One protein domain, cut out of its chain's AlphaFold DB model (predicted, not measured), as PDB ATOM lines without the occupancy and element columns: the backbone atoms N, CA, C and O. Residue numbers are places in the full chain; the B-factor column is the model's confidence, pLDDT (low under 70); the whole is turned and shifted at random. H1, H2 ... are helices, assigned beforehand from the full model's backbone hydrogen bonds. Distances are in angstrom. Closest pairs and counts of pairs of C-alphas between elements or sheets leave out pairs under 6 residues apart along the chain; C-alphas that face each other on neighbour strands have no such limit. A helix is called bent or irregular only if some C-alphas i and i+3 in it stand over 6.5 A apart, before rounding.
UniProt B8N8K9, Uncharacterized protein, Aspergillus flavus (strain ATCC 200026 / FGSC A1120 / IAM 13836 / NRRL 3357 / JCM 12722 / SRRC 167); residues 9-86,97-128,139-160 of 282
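Overview. This is residues 9 to 86, 97 to 128 and 139 to 160 of the 282 residues of an uncharacterized protein of Aspergillus flavus (strain ATCC 200026 / FGSC A1120 / IAM 13836 / NRRL 3357 / JCM 12722 / SRRC 167) (UniProt B8N8K9). One long helix, H6, runs slantwise from one end of the domain to H7 at the other, with the small helix H3 packed on its middle and the small helix H5 near its first end. At the other end of the domain H1, H2 and H7 make a loose row with H2 in the middle, and the unnamed stretch of residues 9 to 33 folds back beside H1; residues 73 to 78, of which 76 to 78 belong to H4, stick out. The printed part has 132 residues with seven named helices, H1 to H7 in order along the chain, and no named strand: the class is all helix. The whole is only just loose, close to compact, with a radius of gyration of the C-alphas of 17.2 A and spans of 52 by 36 by 23 A.

Along the chain. H6, residues 98 to 123, measures 36.7 A from C-alpha 98 at (31.195, 34.995, 46.701) to C-alpha 123 at (2.030, 12.875, 49.613). It has a kink of 32 degrees near residue 116 but is neither bent nor irregular, only just: C-alphas 115 and 118 are 6.5 A apart. H3 is residues 68 to 72, H4 residues 76 to 79 and H5 residues 81 to 85. H2, residues 50 to 62, measures 18.8 A; H1, residues 34 to 43, measures 14.2 A and begins with C-alpha 34 at (1.796, 37.901, 45.180). H7, residues 147 to 154, measures 10.6 A.

Arrangement. H6 is the hub. With residues 106 to 110 alone it touches H3, closest at the C-alphas of Met 68 and Ser 110, 5.3 A apart. H6 only just touches H5, with 3 pairs of C-alphas within 8 A, the closest Asp 81 and Glu 102 at 6.4 A, through residues 98 to 102 of H6 alone. H4 is close to H6 but not clearly touching, the closest C-alphas, of Ala 79 and Trp 106, being 7.9 A apart. With residues 121 to 122 alone H6 only just touches H7, about perpendicular at 77 degrees, with 3 pairs within 8 A; the closest C-alphas, of Ala 122 and Cys 153, are 5.4 A apart. H2 and H6 are near each other, with 10 pairs of C-alphas within 10 A. H2 touches H7 with residues 50 to 55 alone, closest at the C-alphas of Ala 54 and Ala 149, 5.6 A. Their steep tilt of 69.5 degrees, the same way, is only just short of perpendicular. H1 is close to H2 but not clearly touching, at a shallow tilt of 26 degrees, opposite ways; the closest C-alphas, of Ile 34 and Met 60, are 7.1 A apart. Among the pairs apart are H1 and H6. Every O i to N i+4 pair is within hydrogen-bond range in H7, against 5 of 6 in H1, 8 of 9 in H2 and 19 of 22 in H6; H3 and H5 have 0 of 1 each but 2 of 2 O i to N i+3 pairs, and H4 is too short for an O i to N i+4 pair.

Size, cuts and confidence. The C-alphas farthest apart, of Phe 45 and Leu 86, are 52.9 A apart. Residues 87 to 96 and 129 to 138 are not printed; the gaps are 17.3 A from C-alpha 86 to 97 and 8.4 A from C-alpha 128 to 139. Of the links printed whole none is long. Confidence is under 70 at residues 45, 139 to 142 and 160.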
ATOM      1  N   LEU A   9      21.374  43.866  51.590       83.12
ATOM      2  CA  LEU A   9      20.829  43.240  50.391       83.12
ATOM      3  C   LEU A   9      19.331  43.003  50.607       83.12
ATOM      4  O   LEU A   9      18.939  42.389  51.597       83.12
ATOM      5  N   GLY A  10      18.507  43.488  49.680       84.19
ATOM      6  CA  GLY A  10      17.068  43.225  49.653       84.19
ATOM      7  C   GLY A  10      16.726  42.201  48.575       84.19
ATOM      8  O   GLY A  10      17.208  42.317  47.451       84.19
ATOM      9  N   CYS A  11      15.887  41.222  48.912       85.19
ATOM     10  CA  CYS A  11      15.322  40.275  47.949       85.19
ATOM     11  C   CYS A  11      13.879  40.684  47.634       85.19
ATOM     12  O   CYS A  11      13.123  41.019  48.549       85.19
ATOM     13  N   ILE A  12      13.505  40.672  46.355       88.94
ATOM     14  CA  ILE A  12      12.137  40.948  45.908       88.94
ATOM     15  C   ILE A  12      11.714  39.802  45.001       88.94
ATOM     16  O   ILE A  12      12.215  39.682  43.885       88.94
ATOM     17  N   ASP A  13      10.772  38.995  45.478       88.62
ATOM     18  CA  ASP A  13      10.171  37.939  44.674       88.62
ATOM     19  C   ASP A  13       9.011  38.510  43.851       88.62
ATOM     20  O   ASP A  13       8.144  39.223  44.372       88.62
ATOM     21  N   GLN A  14       9.004  38.200  42.558       91.62
ATOM     22  CA  GLN A  14       7.969  38.624  41.623       91.62
ATOM     23  C   GLN A  14       7.374  37.407  40.922       91.62
ATOM     24  O   GLN A  14       8.086  36.475  40.556       91.62
ATOM     25  N   TYR A  15       6.063  37.444  40.725       91.00
ATOM     26  CA  TYR A  15       5.270  36.349  40.192       91.00
ATOM     27  C   TYR A  15       4.458  36.835  38.998       91.00
ATOM     28  O   TYR A  15       4.091  38.009  38.904       91.00
ATOM     29  N   GLN A  16       4.178  35.914  38.086       91.50
ATOM     30  CA  GLN A  16       3.315  36.136  36.939       91.50
ATOM     31  C   GLN A  16       2.610  34.821  36.614       91.50
ATOM     32  O   GLN A  16       3.270  33.797  36.453       91.50
ATOM     33  N   PHE A  17       1.283  34.855  36.506       90.06
ATOM     34  CA  PHE A  17       0.497  33.712  36.049       90.06
ATOM     35  C   PHE A  17      -0.015  33.994  34.649       90.06
ATOM     36  O   PHE A  17      -0.553  35.067  34.378       90.06
ATOM     37  N   CYS A  18       0.159  33.015  33.770       90.69
ATOM     38  CA  CYS A  18      -0.212  33.103  32.369       90.69
ATOM     39  C   CYS A  18      -1.205  32.002  32.033       90.69
ATOM     40  O   CYS A  18      -0.992  30.837  32.372       90.69
ATOM     41  N   ASN A  19      -2.274  32.364  31.337       90.38
ATOM     42  CA  ASN A  19      -3.176  31.405  30.734       90.38
ATOM     43  C   ASN A  19      -2.661  31.025  29.337       90.38
ATOM     44  O   ASN A  19      -2.643  31.883  28.457       90.38
ATOM     45  N   PRO A  20      -2.290  29.754  29.100       87.69
ATOM     46  CA  PRO A  20      -1.775  29.318  27.803       87.69
ATOM     47  C   PRO A  20      -2.823  29.346  26.678       87.69
ATOM     48  O   PRO A  20      -2.454  29.254  25.514       87.69
ATOM     49  N   ASN A  21      -4.115  29.454  27.006       87.12
ATOM     50  CA  ASN A  21      -5.200  29.499  26.021       87.12
ATOM     51  C   ASN A  21      -5.454  30.906  25.461       87.12
ATOM     52  O   ASN A  21      -6.269  31.064  24.554       87.12
ATOM     53  N   LEU A  22      -4.823  31.931  26.035       84.88
ATOM     54  CA  LEU A  22      -4.971  33.322  25.625       84.88
ATOM     55  C   LEU A  22      -3.679  33.796  24.957       84.88
ATOM     56  O   LEU A  22      -2.584  33.392  25.342       84.88
ATOM     57  N   GLU A  23      -3.808  34.691  23.982       83.31
ATOM     58  CA  GLU A  23      -2.671  35.298  23.289       83.31
ATOM     59  C   GLU A  23      -2.510  36.777  23.680       83.31
ATOM     60  O   GLU A  23      -3.484  37.475  23.972       83.31
ATOM     61  N   GLY A  24      -1.264  37.263  23.671       79.19
ATOM     62  CA  GLY A  24      -0.921  38.672  23.903       79.19
ATOM     63  C   GLY A  24      -0.833  39.104  25.373       79.19
ATOM     64  O   GLY A  24      -0.829  38.293  26.296       79.19
ATOM     65  N   ASP A  25      -0.767  40.421  25.595       77.44
ATOM     66  CA  ASP A  25      -0.521  41.045  26.911       77.44
ATOM     67  C   ASP A  25      -1.650  40.840  27.942       77.44
ATOM     68  O   ASP A  25      -1.502  41.194  29.116       77.44
ATOM     69  N   THR A  26      -2.787  40.292  27.508       78.25
ATOM     70  CA  THR A  26      -3.938  39.921  28.346       78.25
ATOM     71  C   THR A  26      -3.890  38.470  28.819       78.25
ATOM     72  O   THR A  26      -4.674  38.090  29.683       78.25
ATOM     73  N   ALA A  27      -2.982  37.654  28.276       86.50
ATOM     74  CA  ALA A  27      -2.833  36.255  28.667       86.50
ATOM     75  C   ALA A  27      -2.209  36.097  30.056       86.50
ATOM     76  O   ALA A  27      -2.457  35.104  30.737       86.50
ATOM     77  N   CYS A  28      -1.412  37.080  30.477       89.62
ATOM     78  CA  CYS A  28      -0.675  37.046  31.727       89.62
ATOM     79  C   CYS A  28      -1.048  38.205  32.651       89.62
ATOM     80  O   CYS A  28      -1.355  39.325  32.222       89.62
ATOM     81  N   THR A  29      -0.918  37.949  33.947       90.00
ATOM     82  CA  THR A  29      -0.928  39.001  34.959       90.00
ATOM     83  C   THR A  29       0.296  39.902  34.799       90.00
ATOM     84  O   THR A  29       1.312  39.519  34.211       90.00
ATOM     85  N   LYS A  30       0.251  41.111  35.348       89.88
ATOM     86  CA  LYS A  30       1.449  41.931  35.524       89.88
ATOM     87  C   LYS A  30       2.414  41.230  36.468       89.88
ATOM     88  O   LYS A  30       2.005  40.653  37.474       89.88
ATOM     89  N   LEU A  31       3.697  41.336  36.145       91.50
ATOM     90  CA  LEU A  31       4.765  40.902  37.027       91.50
ATOM     91  C   LEU A  31       4.746  41.763  38.299       91.50
ATOM     92  O   LEU A  31       4.805  42.993  38.228       91.50
ATOM     93  N   GLY A  32       4.638  41.126  39.459       91.94
ATOM     94  CA  GLY A  32       4.559  41.834  40.731       91.94
ATOM     95  C   GLY A  32       4.613  40.907  41.937       91.94
ATOM     96  O   GLY A  32       4.789  39.699  41.809       91.94
ATOM     97  N   GLY A  33       4.450  41.473  43.130       90.50
ATOM     98  CA  GLY A  33       4.306  40.677  44.348       90.50
ATOM     99  C   GLY A  33       2.992  39.890  44.358       90.50
ATOM    100  O   GLY A  33       2.030  40.250  43.674       90.50
ATOM    101  N   ILE A  34       2.920  38.850  45.186       87.56
ATOM    102  CA  ILE A  34       1.796  37.901  45.180       87.56
ATOM    103  C   ILE A  34       0.420  38.569  45.363       87.56
ATOM    104  O   ILE A  34      -0.521  38.266  44.639       87.56
ATOM    105  N   ASN A  35       0.324  39.574  46.241       88.06
ATOM    106  CA  ASN A  35      -0.918  40.320  46.477       88.06
ATOM    107  C   ASN A  35      -1.320  41.197  45.282       88.06
ATOM    108  O   ASN A  35      -2.500  41.304  44.955       88.06
ATOM    109  N   SER A  36      -0.345  41.832  44.618       90.25
ATOM    110  CA  SER A  36      -0.622  42.613  43.406       90.25
ATOM    111  C   SER A  36      -1.048  41.722  42.246       90.25
ATOM    112  O   SER A  36      -1.935  42.101  41.492       90.25
ATOM    113  N   VAL A  37      -0.464  40.528  42.145       90.12
ATOM    114  CA  VAL A  37      -0.799  39.530  41.127       90.12
ATOM    115  C   VAL A  37      -2.196  38.962  41.365       90.12
ATOM    116  O   VAL A  37      -2.985  38.926  40.429       90.12
ATOM    117  N   ALA A  38      -2.545  38.620  42.611       86.25
ATOM    118  CA  ALA A  38      -3.891  38.171  42.980       86.25
ATOM    119  C   ALA A  38      -4.966  39.182  42.556       86.25
ATOM    120  O   ALA A  38      -5.994  38.818  41.991       86.25
ATOM    121  N   LYS A  39      -4.706  40.471  42.803       87.50
ATOM    122  CA  LYS A  39      -5.603  41.550  42.395       87.50
ATOM    123  C   LYS A  39      -5.671  41.694  40.873       87.50
ATOM    124  O   LYS A  39      -6.759  41.794  40.319       87.50
ATOM    125  N   ASP A  40      -4.526  41.668  40.197       88.00
ATOM    126  CA  ASP A  40      -4.451  41.817  38.741       88.00
ATOM    127  C   ASP A  40      -5.098  40.633  37.994       88.00
ATOM    128  O   ASP A  40      -5.692  40.850  36.942       88.00
ATOM    129  N   MET A  41      -5.095  39.414  38.558       85.38
ATOM    130  CA  MET A  41      -5.861  38.272  38.025       85.38
ATOM    131  C   MET A  41      -7.359  38.578  37.923       85.38
ATOM    132  O   MET A  41      -7.982  38.247  36.912       85.38
ATOM    133  N   VAL A  42      -7.924  39.215  38.955       82.06
ATOM    134  CA  VAL A  42      -9.338  39.615  38.994       82.06
ATOM    135  C   VAL A  42      -9.578  40.814  38.078       82.06
ATOM    136  O   VAL A  42     -10.493  40.784  37.261       82.06
ATOM    137  N   ASP A  43      -8.731  41.842  38.167       82.62
ATOM    138  CA  ASP A  43      -8.907  43.105  37.440       82.62
ATOM    139  C   ASP A  43      -8.743  42.942  35.914       82.62
ATOM    140  O   ASP A  43      -9.412  43.631  35.140       82.62
ATOM    141  N   ARG A  44      -7.864  42.039  35.455       73.69
ATOM    142  CA  ARG A  44      -7.633  41.765  34.024       73.69
ATOM    143  C   ARG A  44      -8.527  40.678  33.440       73.69
ATOM    144  O   ARG A  44      -8.462  40.462  32.232       73.69
ATOM    145  N   PHE A  45      -9.333  40.001  34.260       67.44
ATOM    146  CA  PHE A  45     -10.150  38.859  33.840       67.44
ATOM    147  C   PHE A  45      -9.341  37.800  33.073       67.44
ATOM    148  O   PHE A  45      -9.762  37.333  32.012       67.44
ATOM    149  N   VAL A  46      -8.170  37.409  33.590       74.56
ATOM    150  CA  VAL A  46      -7.427  36.279  33.010       74.56
ATOM    151  C   VAL A  46      -8.277  35.021  33.218       74.56
ATOM    152  O   VAL A  46      -8.390  34.512  34.330       74.56
ATOM    153  N   TYR A  47      -8.954  34.570  32.159       79.94
ATOM    154  CA  TYR A  47     -10.008  33.558  32.258       79.94
ATOM    155  C   TYR A  47      -9.432  32.150  32.424       79.94
ATOM    156  O   TYR A  47      -9.206  31.449  31.443       79.94
ATOM    157  N   PHE A  48      -9.179  31.728  33.657       86.50
ATOM    158  CA  PHE A  48      -8.787  30.353  33.955       86.50
ATOM    159  C   PHE A  48     -10.016  29.434  34.009       86.50
ATOM    160  O   PHE A  48     -11.050  29.805  34.564       86.50
ATOM    161  N   ASN A  49      -9.898  28.217  33.468       89.38
ATOM    162  CA  ASN A  49     -10.855  27.150  33.786       89.38
ATOM    163  C   ASN A  49     -10.764  26.793  35.285       89.38
ATOM    164  O   ASN A  49      -9.732  27.044  35.904       89.38
ATOM    165  N   LEU A  50     -11.789  26.159  35.858       89.06
ATOM    166  CA  LEU A  50     -11.821  25.761  37.271       89.06
ATOM    167  C   LEU A  50     -10.601  24.914  37.668       89.06
ATOM    168  O   LEU A  50      -9.975  25.196  38.685       89.06
ATOM    169  N   ASP A  51     -10.175  23.975  36.818       89.31
ATOM    170  CA  ASP A  51      -8.950  23.196  37.051       89.31
ATOM    171  C   ASP A  51      -7.690  24.072  37.094       89.31
ATOM    172  O   ASP A  51      -6.828  23.921  37.962       89.31
ATOM    173  N   GLN A  52      -7.574  25.015  36.158       89.88
ATOM    174  CA  GLN A  52      -6.432  25.925  36.103       89.88
ATOM    175  C   GLN A  52      -6.430  26.859  37.315       89.88
ATOM    176  O   GLN A  52      -5.375  27.114  37.891       89.88
ATOM    177  N   LEU A  53      -7.607  27.329  37.730       89.19
ATOM    178  CA  LEU A  53      -7.776  28.169  38.905       89.19
ATOM    179  C   LEU A  53      -7.376  27.421  40.180       89.19
ATOM    180  O   LEU A  53      -6.612  27.972  40.965       89.19
ATOM    181  N   ALA A  54      -7.791  26.159  40.337       89.06
ATOM    182  CA  ALA A  54      -7.384  25.310  41.460       89.06
ATOM    183  C   ALA A  54      -5.858  25.110  41.507       89.06
ATOM    184  O   ALA A  54      -5.242  25.176  42.572       89.06
ATOM    185  N   THR A  55      -5.215  24.951  40.343       89.00
ATOM    186  CA  THR A  55      -3.748  24.891  40.261       89.00
ATOM    187  C   THR A  55      -3.107  26.214  40.683       89.00
ATOM    188  O   THR A  55      -2.162  26.208  41.470       89.00
ATOM    189  N   VAL A  56      -3.608  27.355  40.199       89.12
ATOM    190  CA  VAL A  56      -3.067  28.670  40.575       89.12
ATOM    191  C   VAL A  56      -3.253  28.929  42.070       89.12
ATOM    192  O   VAL A  56      -2.298  29.317  42.735       89.12
ATOM    193  N   GLU A  57      -4.434  28.659  42.620       86.62
ATOM    194  CA  GLU A  57      -4.735  28.810  44.047       86.62
ATOM    195  C   GLU A  57      -3.753  28.018  44.923       86.62
ATOM    196  O   GLU A  57      -3.181  28.558  45.875       86.62
ATOM    197  N   ARG A  58      -3.474  26.765  44.555       84.88
ATOM    198  CA  ARG A  58      -2.510  25.902  45.252       84.88
ATOM    199  C   ARG A  58      -1.098  26.490  45.312       84.88
ATOM    200  O   ARG A  58      -0.425  26.350  46.335       84.88
ATOM    201  N   PHE A  59      -0.628  27.124  44.238       85.69
ATOM    202  CA  PHE A  59       0.676  27.794  44.233       85.69
ATOM    203  C   PHE A  59       0.629  29.127  44.990       85.69
ATOM    204  O   PHE A  59       1.544  29.440  45.751       85.69
ATOM    205  N   MET A  60      -0.447  29.901  44.842       85.44
ATOM    206  CA  MET A  60      -0.604  31.222  45.460       85.44
ATOM    207  C   MET A  60      -0.586  31.165  46.991       85.44
ATOM    208  O   MET A  60       0.109  31.958  47.629       85.44
ATOM    209  N   THR A  61      -1.314  30.222  47.592       81.00
ATOM    210  CA  THR A  61      -1.438  30.099  49.059       81.00
ATOM    211  C   THR A  61      -0.100  29.818  49.746       81.00
ATOM    212  O   THR A  61       0.160  30.287  50.855       81.00
ATOM    213  N   THR A  62       0.799  29.118  49.062       81.56
ATOM    214  CA  THR A  62       2.067  28.619  49.621       81.56
ATOM    215  C   THR A  62       3.288  29.341  49.080       81.56
ATOM    216  O   THR A  62       4.413  29.077  49.507       81.56
ATOM    217  N   THR A  63       3.064  30.353  48.239       85.56
ATOM    218  CA  THR A  63       4.120  31.147  47.616       85.56
ATOM    219  C   THR A  63       5.103  31.741  48.616       85.56
ATOM    220  O   THR A  63       6.313  31.785  48.389       85.56
ATOM    221  N   HIS A  64       4.600  32.155  49.774       83.75
ATOM    222  CA  HIS A  64       5.443  32.708  50.820       83.75
ATOM    223  C   HIS A  64       6.463  31.690  51.366       83.75
ATOM    224  O   HIS A  64       7.574  32.099  51.695       83.75
ATOM    225  N   LEU A  65       6.137  30.390  51.423       84.50
ATOM    226  CA  LEU A  65       6.990  29.322  51.976       84.50
ATOM    227  C   LEU A  65       8.177  28.981  51.071       84.50
ATOM    228  O   LEU A  65       9.251  28.617  51.555       84.50
ATOM    229  N   HIS A  66       7.996  29.140  49.762       87.38
ATOM    230  CA  HIS A  66       9.034  28.917  48.760       87.38
ATOM    231  C   HIS A  66       9.673  30.225  48.260       87.38
ATOM    232  O   HIS A  66      10.299  30.244  47.205       87.38
ATOM    233  N   SER A  67       9.522  31.321  49.009       89.81
ATOM    234  CA  SER A  67      10.189  32.601  48.739       89.81
ATOM    235  C   SER A  67      11.692  32.537  49.011       89.81
ATOM    236  O   SER A  67      12.172  31.733  49.822       89.81
ATOM    237  N   MET A  68      12.450  33.445  48.398       89.25
ATOM    238  CA  MET A  68      13.883  33.577  48.667       89.25
ATOM    239  C   MET A  68      14.139  34.023  50.116       89.25
ATOM    240  O   MET A  68      15.105  33.595  50.747       89.25
ATOM    241  N   TYR A  69      13.224  34.804  50.698       88.94
ATOM    242  CA  TYR A  69      13.254  35.157  52.119       88.94
ATOM    243  C   TYR A  69      13.229  33.910  53.018       88.94
ATOM    244  O   TYR A  69      14.091  33.757  53.884       88.94
ATOM    245  N   GLN A  70      12.309  32.972  52.769       88.44
ATOM    246  CA  GLN A  70      12.226  31.716  53.527       88.44
ATOM    247  C   GLN A  70      13.382  30.746  53.234       88.44
ATOM    248  O   GLN A  70      13.516  29.717  53.897       88.44
ATOM    249  N   ALA A  71      14.235  31.019  52.244       87.75
ATOM    250  CA  ALA A  71      15.466  30.259  52.026       87.75
ATOM    251  C   ALA A  71      16.568  30.615  53.047       87.75
ATOM    252  O   ALA A  71      17.447  29.788  53.312       87.75
ATOM    253  N   VAL A  72      16.499  31.820  53.627       89.19
ATOM    254  CA  VAL A  72      17.514  32.408  54.520       89.19
ATOM    255  C   VAL A  72      16.992  32.596  55.949       89.19
ATOM    256  O   VAL A  72      17.756  32.473  56.911       89.19
ATOM    257  N   GLN A  73      15.697  32.882  56.105       88.56
ATOM    258  CA  GLN A  73      15.052  33.112  57.398       88.56
ATOM    259  C   GLN A  73      15.310  31.943  58.362       88.56
ATOM    260  O   GLN A  73      15.313  30.777  57.975       88.56
ATOM    261  N   GLY A  74      15.628  32.270  59.619       85.12
ATOM    262  CA  GLY A  74      15.893  31.280  60.671       85.12
ATOM    263  C   GLY A  74      17.248  30.562  60.587       85.12
ATOM    264  O   GLY A  74      17.669  29.969  61.575       85.12
ATOM    265  N   ARG A  75      17.977  30.648  59.464       86.62
ATOM    266  CA  ARG A  75      19.259  29.941  59.263       86.62
ATOM    267  C   ARG A  75      20.495  30.740  59.675       86.62
ATOM    268  O   ARG A  75      21.555  30.151  59.877       86.62
ATOM    269  N   GLY A  76      20.382  32.063  59.801       85.62
ATOM    270  CA  GLY A  76      21.501  32.930  60.188       85.62
ATOM    271  C   GLY A  76      22.731  32.725  59.295       85.62
ATOM    272  O   GLY A  76      22.615  32.673  58.073       85.62
ATOM    273  N   GLY A  77      23.911  32.562  59.904       83.06
ATOM    274  CA  GLY A  77      25.157  32.293  59.172       83.06
ATOM    275  C   GLY A  77      25.147  30.988  58.364       83.06
ATOM    276  O   GLY A  77      25.823  30.909  57.345       83.06
ATOM    277  N   SER A  78      24.328  30.000  58.745       86.75
ATOM    278  CA  SER A  78      24.184  28.719  58.032       86.75
ATOM    279  C   SER A  78      23.385  28.828  56.727       86.75
ATOM    280  O   SER A  78      23.205  27.830  56.025       86.75
ATOM    281  N   ALA A  79      22.856  30.014  56.406       88.62
ATOM    282  CA  ALA A  79      22.320  30.309  55.081       88.62
ATOM    283  C   ALA A  79      23.428  30.507  54.037       88.62
ATOM    284  O   ALA A  79      23.150  30.387  52.847       88.62
ATOM    285  N   LEU A  80      24.653  30.819  54.473       89.44
ATOM    286  CA  LEU A  80      25.794  31.071  53.604       89.44
ATOM    287  C   LEU A  80      26.607  29.788  53.414       89.44
ATOM    288  O   LEU A  80      27.085  29.184  54.377       89.44
ATOM    289  N   ASP A  81      26.816  29.408  52.163       89.12
ATOM    290  CA  ASP A  81      27.650  28.287  51.743       89.12
ATOM    291  C   ASP A  81      29.127  28.493  52.116       89.12
ATOM    292  O   ASP A  81      29.851  27.540  52.397       89.12
ATOM    293  N   ILE A  82      29.571  29.749  52.239       88.94
ATOM    294  CA  ILE A  82      30.928  30.098  52.673       88.94
ATOM    295  C   ILE A  82      31.324  29.451  54.007       88.94
ATOM    296  O   ILE A  82      32.505  29.171  54.219       88.94
ATOM    297  N   GLY A  83      30.350  29.154  54.875       85.81
ATOM    298  CA  GLY A  83      30.576  28.449  56.134       85.81
ATOM    299  C   GLY A  83      31.201  27.064  55.946       85.81
ATOM    300  O   GLY A  83      31.962  26.621  56.799       85.81
ATOM    301  N   GLN A  84      30.978  26.408  54.805       84.50
ATOM    302  CA  GLN A  84      31.614  25.129  54.472       84.50
ATOM    303  C   GLN A  84      33.123  25.259  54.212       84.50
ATOM    304  O   GLN A  84      33.853  24.274  54.290       84.50
ATOM    305  N   LYS A  85      33.610  26.471  53.915       84.56
ATOM    306  CA  LYS A  85      35.033  26.768  53.680       84.56
ATOM    307  C   LYS A  85      35.781  27.180  54.954       84.56
ATOM    308  O   LYS A  85      36.964  27.519  54.873       84.56
ATOM    309  N   LEU A  86      35.123  27.175  56.115       87.88
ATOM    310  CA  LEU A  86      35.796  27.359  57.398       87.88
ATOM    311  C   LEU A  86      36.569  26.094  57.767       87.88
ATOM    312  O   LEU A  86      36.018  24.997  57.791       87.88
ATOM    313  N   ASN A  97      33.433  37.412  43.979       91.69
ATOM    314  CA  ASN A  97      32.053  37.136  43.587       91.69
ATOM    315  C   ASN A  97      31.307  36.199  44.556       91.69
ATOM    316  O   ASN A  97      30.229  35.725  44.206       91.69
ATOM    317  N   GLN A  98      31.835  35.922  45.757       90.56
ATOM    318  CA  GLN A  98      31.195  34.995  46.701       90.56
ATOM    319  C   GLN A  98      29.742  35.386  46.992       90.56
ATOM    320  O   GLN A  98      28.875  34.526  46.959       90.56
ATOM    321  N   TRP A  99      29.437  36.676  47.171       87.81
ATOM    322  CA  TRP A  99      28.062  37.128  47.415       87.81
ATOM    323  C   TRP A  99      27.087  36.748  46.285       87.81
ATOM    324  O   TRP A  99      25.926  36.455  46.553       87.81
ATOM    325  N   GLN A 100      27.551  36.710  45.030       92.50
ATOM    326  CA  GLN A 100      26.727  36.316  43.880       92.50
ATOM    327  C   GLN A 100      26.439  34.819  43.907       92.50
ATOM    328  O   GLN A 100      25.332  34.402  43.575       92.50
ATOM    329  N   ILE A 101      27.428  34.021  44.322       92.25
ATOM    330  CA  ILE A 101      27.290  32.572  44.491       92.25
ATOM    331  C   ILE A 101      26.246  32.283  45.574       92.25
ATOM    332  O   ILE A 101      25.332  31.499  45.341       92.25
ATOM    333  N   GLU A 102      26.324  32.979  46.711       91.88
ATOM    334  CA  GLU A 102      25.361  32.824  47.810       91.88
ATOM    335  C   GLU A 102      23.933  33.158  47.375       91.88
ATOM    336  O   GLU A 102      23.019  32.355  47.550       91.88
ATOM    337  N   VAL A 103      23.743  34.312  46.734       92.25
ATOM    338  CA  VAL A 103      22.435  34.747  46.225       92.25
ATOM    339  C   VAL A 103      21.892  33.769  45.181       92.25
ATOM    340  O   VAL A 103      20.706  33.443  45.198       92.25
ATOM    341  N   SER A 104      22.754  33.248  44.306       93.00
ATOM    342  CA  SER A 104      22.363  32.240  43.313       93.00
ATOM    343  C   SER A 104      21.922  30.937  43.979       93.00
ATOM    344  O   SER A 104      20.923  30.349  43.568       93.00
ATOM    345  N   ASN A 105      22.604  30.514  45.046       92.00
ATOM    346  CA  ASN A 105      22.226  29.337  45.825       92.00
ATOM    347  C   ASN A 105      20.900  29.539  46.568       92.00
ATOM    348  O   ASN A 105      20.079  28.625  46.614       92.00
ATOM    349  N   TRP A 106      20.648  30.729  47.117       92.75
ATOM    350  CA  TRP A 106      19.367  31.059  47.748       92.75
ATOM    351  C   TRP A 106      18.208  30.990  46.752       92.75
ATOM    352  O   TRP A 106      17.169  30.417  47.075       92.75
ATOM    353  N   PHE A 107      18.409  31.500  45.533       92.06
ATOM    354  CA  PHE A 107      17.424  31.406  44.457       92.06
ATOM    355  C   PHE A 107      17.214  29.959  43.975       92.06
ATOM    356  O   PHE A 107      16.081  29.510  43.782       92.06
ATOM    357  N   ALA A 108      18.295  29.188  43.828       93.81
ATOM    358  CA  ALA A 108      18.210  27.771  43.484       93.81
ATOM    359  C   ALA A 108      17.444  26.978  44.555       93.81
ATOM    360  O   ALA A 108      16.615  26.131  44.225       93.81
ATOM    361  N   LEU A 109      17.653  27.297  45.836       92.69
ATOM    362  CA  LEU A 109      16.919  26.689  46.940       92.69
ATOM    363  C   LEU A 109      15.434  27.070  46.926       92.69
ATOM    364  O   LEU A 109      14.595  26.196  47.138       92.69
ATOM    365  N   SER A 110      15.078  28.331  46.657       92.44
ATOM    366  CA  SER A 110      13.665  28.718  46.513       92.44
ATOM    367  C   SER A 110      12.992  27.996  45.345       92.44
ATOM    368  O   SER A 110      11.864  27.526  45.486       92.44
ATOM    369  N   LEU A 111      13.699  27.812  44.224       92.25
ATOM    370  CA  LEU A 111      13.189  27.046  43.085       92.25
ATOM    371  C   LEU A 111      13.007  25.564  43.434       92.25
ATOM    372  O   LEU A 111      11.976  24.982  43.106       92.25
ATOM    373  N   ALA A 112      13.967  24.964  44.139       92.75
ATOM    374  CA  ALA A 112      13.867  23.582  44.600       92.75
ATOM    375  C   ALA A 112      12.676  23.388  45.554       92.75
ATOM    376  O   ALA A 112      11.923  22.429  45.403       92.75
ATOM    377  N   LYS A 113      12.439  24.333  46.476       90.31
ATOM    378  CA  LYS A 113      11.241  24.339  47.335       90.31
ATOM    379  C   LYS A 113       9.954  24.413  46.512       90.31
ATOM    380  O   LYS A 113       9.030  23.647  46.765       90.31
ATOM    381  N   ALA A 114       9.902  25.284  45.503       89.25
ATOM    382  CA  ALA A 114       8.743  25.399  44.618       89.25
ATOM    383  C   ALA A 114       8.488  24.121  43.793       89.25
ATOM    384  O   ALA A 114       7.339  23.796  43.513       89.25
ATOM    385  N   GLN A 115       9.540  23.378  43.430       89.50
ATOM    386  CA  GLN A 115       9.437  22.091  42.726       89.50
ATOM    387  C   GLN A 115       9.051  20.926  43.646       89.50
ATOM    388  O   GLN A 115       8.347  20.018  43.210       89.50
ATOM    389  N   ALA A 116       9.498  20.945  44.902       87.12
ATOM    390  CA  ALA A 116       9.166  19.926  45.896       87.12
ATOM    391  C   ALA A 116       7.731  20.076  46.423       87.12
ATOM    392  O   ALA A 116       7.049  19.077  46.646       87.12
ATOM    393  N   TRP A 117       7.245  21.315  46.552       86.56
ATOM    394  CA  TRP A 117       5.930  21.619  47.117       86.56
ATOM    395  C   TRP A 117       4.766  20.838  46.478       86.56
ATOM    396  O   TRP A 117       3.947  20.283  47.214       86.56
ATOM    397  N   PRO A 118       4.659  20.716  45.137       85.62
ATOM    398  CA  PRO A 118       3.590  19.935  44.539       85.62
ATOM    399  C   PRO A 118       3.578  18.468  44.985       85.62
ATOM    400  O   PRO A 118       2.514  17.865  45.104       85.62
ATOM    401  N   ILE A 119       4.745  17.885  45.239       85.62
ATOM    402  CA  ILE A 119       4.834  16.507  45.713       85.62
ATOM    403  C   ILE A 119       4.343  16.443  47.160       85.62
ATOM    404  O   ILE A 119       3.399  15.712  47.443       85.62
ATOM    405  N   GLU A 120       4.896  17.283  48.038       82.88
ATOM    406  CA  GLU A 120       4.547  17.309  49.467       82.88
ATOM    407  C   GLU A 120       3.065  17.619  49.720       82.88
ATOM    408  O   GLU A 120       2.466  17.068  50.642       82.88
ATOM    409  N   TRP A 121       2.440  18.440  48.872       83.44
ATOM    410  CA  TRP A 121       1.001  18.701  48.933       83.44
ATOM    411  C   TRP A 121       0.150  17.443  48.700       83.44
ATOM    412  O   TRP A 121      -0.911  17.313  49.302       83.44
ATOM    413  N   ALA A 122       0.597  16.524  47.835       82.69
ATOM    414  CA  ALA A 122      -0.134  15.298  47.510       82.69
ATOM    415  C   ALA A 122       0.240  14.108  48.414       82.69
ATOM    416  O   ALA A 122      -0.583  13.217  48.610       82.69
ATOM    417  N   THR A 123       1.471  14.061  48.933       79.12
ATOM    418  CA  THR A 123       2.030  12.875  49.613       79.12
ATOM    419  C   THR A 123       2.354  13.073  51.091       79.12
ATOM    420  O   THR A 123       2.969  12.181  51.667       79.12
ATOM    421  N   GLU A 124       1.970  14.211  51.679       75.75
ATOM    422  CA  GLU A 124       2.367  14.647  53.028       75.75
ATOM    423  C   GLU A 124       3.885  14.946  53.146       75.75
ATOM    424  O   GLU A 124       4.712  14.322  52.461       75.75
ATOM    425  N   PRO A 125       4.305  15.923  53.977       72.69
ATOM    426  CA  PRO A 125       5.721  16.177  54.219       72.69
ATOM    427  C   PRO A 125       6.404  14.983  54.889       72.69
ATOM    428  O   PRO A 125       5.997  14.541  55.955       72.69
ATOM    429  N   GLN A 126       7.512  14.518  54.318       71.81
ATOM    430  CA  GLN A 126       8.285  13.391  54.870       71.81
ATOM    431  C   GLN A 126       9.174  13.788  56.061       71.81
ATOM    432  O   GLN A 126       9.770  12.942  56.721       71.81
ATOM    433  N   ASN A 127       9.314  15.092  56.303       74.06
ATOM    434  CA  ASN A 127      10.276  15.651  57.255       74.06
ATOM    435  C   ASN A 127       9.705  15.772  58.678       74.06
ATOM    436  O   ASN A 127      10.428  16.178  59.588       74.06
ATOM    437  N   PHE A 128       8.416  15.486  58.853       72.06
ATOM    438  CA  PHE A 128       7.698  15.622  60.109       72.06
ATOM    439  C   PHE A 128       6.930  14.335  60.418       72.06
ATOM    440  O   PHE A 128       6.506  13.628  59.508       72.06
ATOM    441  N   TRP A 139       2.824  21.695  60.444       66.25
ATOM    442  CA  TRP A 139       2.799  22.345  59.138       66.25
ATOM    443  C   TRP A 139       1.368  22.707  58.729       66.25
ATOM    444  O   TRP A 139       0.405  22.010  59.044       66.25
ATOM    445  N   GLN A 140       1.220  23.797  57.969       62.59
ATOM    446  CA  GLN A 140      -0.070  24.208  57.412       62.59
ATOM    447  C   GLN A 140      -0.519  23.217  56.329       62.59
ATOM    448  O   GLN A 140      -0.264  23.409  55.141       62.59
ATOM    449  N   TYR A 141      -1.184  22.139  56.742       65.62
ATOM    450  CA  TYR A 141      -1.903  21.256  55.836       65.62
ATOM    451  C   TYR A 141      -3.224  21.923  55.451       65.62
ATOM    452  O   TYR A 141      -4.133  22.045  56.271       65.62
ATOM    453  N   SER A 142      -3.317  22.395  54.208       67.00
ATOM    454  CA  SER A 142      -4.566  22.904  53.642       67.00
ATOM    455  C   SER A 142      -5.166  21.814  52.751       67.00
ATOM    456  O   SER A 142      -4.696  21.634  51.623       67.00
ATOM    457  N   PRO A 143      -6.140  21.031  53.255       72.06
ATOM    458  CA  PRO A 143      -6.787  20.012  52.444       72.06
ATOM    459  C   PRO A 143      -7.520  20.661  51.262       72.06
ATOM    460  O   PRO A 143      -8.006  21.789  51.389       72.06
ATOM    461  N   PRO A 144      -7.635  19.959  50.121       79.62
ATOM    462  CA  PRO A 144      -8.418  20.450  48.996       79.62
ATOM    463  C   PRO A 144      -9.874  20.684  49.428       79.62
ATOM    464  O   PRO A 144     -10.528  19.783  49.949       79.62
ATOM    465  N   THR A 145     -10.374  21.904  49.229       81.31
ATOM    466  CA  THR A 145     -11.747  22.311  49.586       81.31
ATOM    467  C   THR A 145     -12.714  22.229  48.407       81.31
ATOM    468  O   THR A 145     -13.928  22.186  48.609       81.31
ATOM    469  N   THR A 146     -12.190  22.208  47.180       87.56
ATOM    470  CA  THR A 146     -12.954  22.157  45.930       87.56
ATOM    471  C   THR A 146     -12.850  20.772  45.280       87.56
ATOM    472  O   THR A 146     -11.824  20.096  45.433       87.56
ATOM    473  N   PRO A 147     -13.883  20.325  44.538       90.56
ATOM    474  CA  PRO A 147     -13.851  19.026  43.866       90.56
ATOM    475  C   PRO A 147     -12.733  18.938  42.815       90.56
ATOM    476  O   PRO A 147     -12.156  17.869  42.617       90.56
ATOM    477  N   GLU A 148     -12.374  20.054  42.176       90.81
ATOM    478  CA  GLU A 148     -11.257  20.134  41.233       90.81
ATOM    479  C   GLU A 148      -9.918  19.915  41.942       90.81
ATOM    480  O   GLU A 148      -9.091  19.128  41.477       90.81
ATOM    481  N   ALA A 149      -9.708  20.543  43.104       87.88
ATOM    482  CA  ALA A 149      -8.494  20.344  43.892       87.88
ATOM    483  C   ALA A 149      -8.394  18.904  44.428       87.88
ATOM    484  O   ALA A 149      -7.308  18.324  44.435       87.88
ATOM    485  N   GLU A 150      -9.513  18.290  44.820       89.88
ATOM    486  CA  GLU A 150      -9.544  16.885  45.243       89.88
ATOM    487  C   GLU A 150      -9.171  15.950  44.084       89.88
ATOM    488  O   GLU A 150      -8.331  15.057  44.238       89.88
ATOM    489  N   ALA A 151      -9.734  16.185  42.897       90.81
ATOM    490  CA  ALA A 151      -9.396  15.431  41.696       90.81
ATOM    491  C   ALA A 151      -7.915  15.594  41.317       90.81
ATOM    492  O   ALA A 151      -7.272  14.614  40.937       90.81
ATOM    493  N   GLN A 152      -7.353  16.796  41.454       89.81
ATOM    494  CA  GLN A 152      -5.931  17.054  41.214       89.81
ATOM    495  C   GLN A 152      -5.034  16.337  42.223       89.81
ATOM    496  O   GLN A 152      -4.023  15.767  41.823       89.81
ATOM    497  N   CYS A 153      -5.415  16.304  43.502       88.25
ATOM    498  CA  CYS A 153      -4.693  15.569  44.541       88.25
ATOM    499  C   CYS A 153      -4.662  14.067  44.241       88.25
ATOM    500  O   CYS A 153      -3.594  13.461  44.172       88.25
ATOM    501  N   ARG A 154      -5.825  13.472  43.954       87.81
ATOM    502  CA  ARG A 154      -5.948  12.028  43.702       87.81
ATOM    503  C   ARG A 154      -5.264  11.562  42.419       87.81
ATOM    504  O   ARG A 154      -4.845  10.411  42.347       87.81
ATOM    505  N   ASN A 155      -5.179  12.429  41.414       88.69
ATOM    506  CA  ASN A 155      -4.592  12.108  40.113       88.69
ATOM    507  C   ASN A 155      -3.161  12.648  39.944       88.69
ATOM    508  O   ASN A 155      -2.615  12.585  38.840       88.69
ATOM    509  N   GLN A 156      -2.537  13.180  41.002       86.38
ATOM    510  CA  GLN A 156      -1.163  13.658  40.929       86.38
ATOM    511  C   GLN A 156      -0.201  12.478  40.754       86.38
ATOM    512  O   GLN A 156      -0.014  11.649  41.644       86.38
ATOM    513  N   LEU A 157       0.459  12.430  39.599       84.81
ATOM    514  CA  LEU A 157       1.527  11.474  39.344       84.81
ATOM    515  C   LEU A 157       2.833  12.001  39.940       84.81
ATOM    516  O   LEU A 157       3.336  13.050  39.535       84.81
ATOM    517  N   VAL A 158       3.390  11.256  40.889       78.56
ATOM    518  CA  VAL A 158       4.686  11.548  41.510       78.56
ATOM    519  C   VAL A 158       5.688  10.484  41.081       78.56
ATOM    520  O   VAL A 158       5.369   9.295  41.019       78.56
ATOM    521  N   HIS A 159       6.916  10.905  40.776       72.94
ATOM    522  CA  HIS A 159       7.999   9.967  40.519       72.94
ATOM    523  C   HIS A 159       8.369   9.248  41.819       72.94
ATOM    524  O   HIS A 159       8.886   9.862  42.752       72.94
ATOM    525  N   ASN A 160       8.105   7.945  41.886       66.19
ATOM    526  CA  ASN A 160       8.494   7.148  43.036       66.19
ATOM    527  C   ASN A 160       9.972   6.754  42.928       66.19
ATOM    528  O   ASN A 160      10.357   5.986  42.045       66.19
TER     529      ASN A 160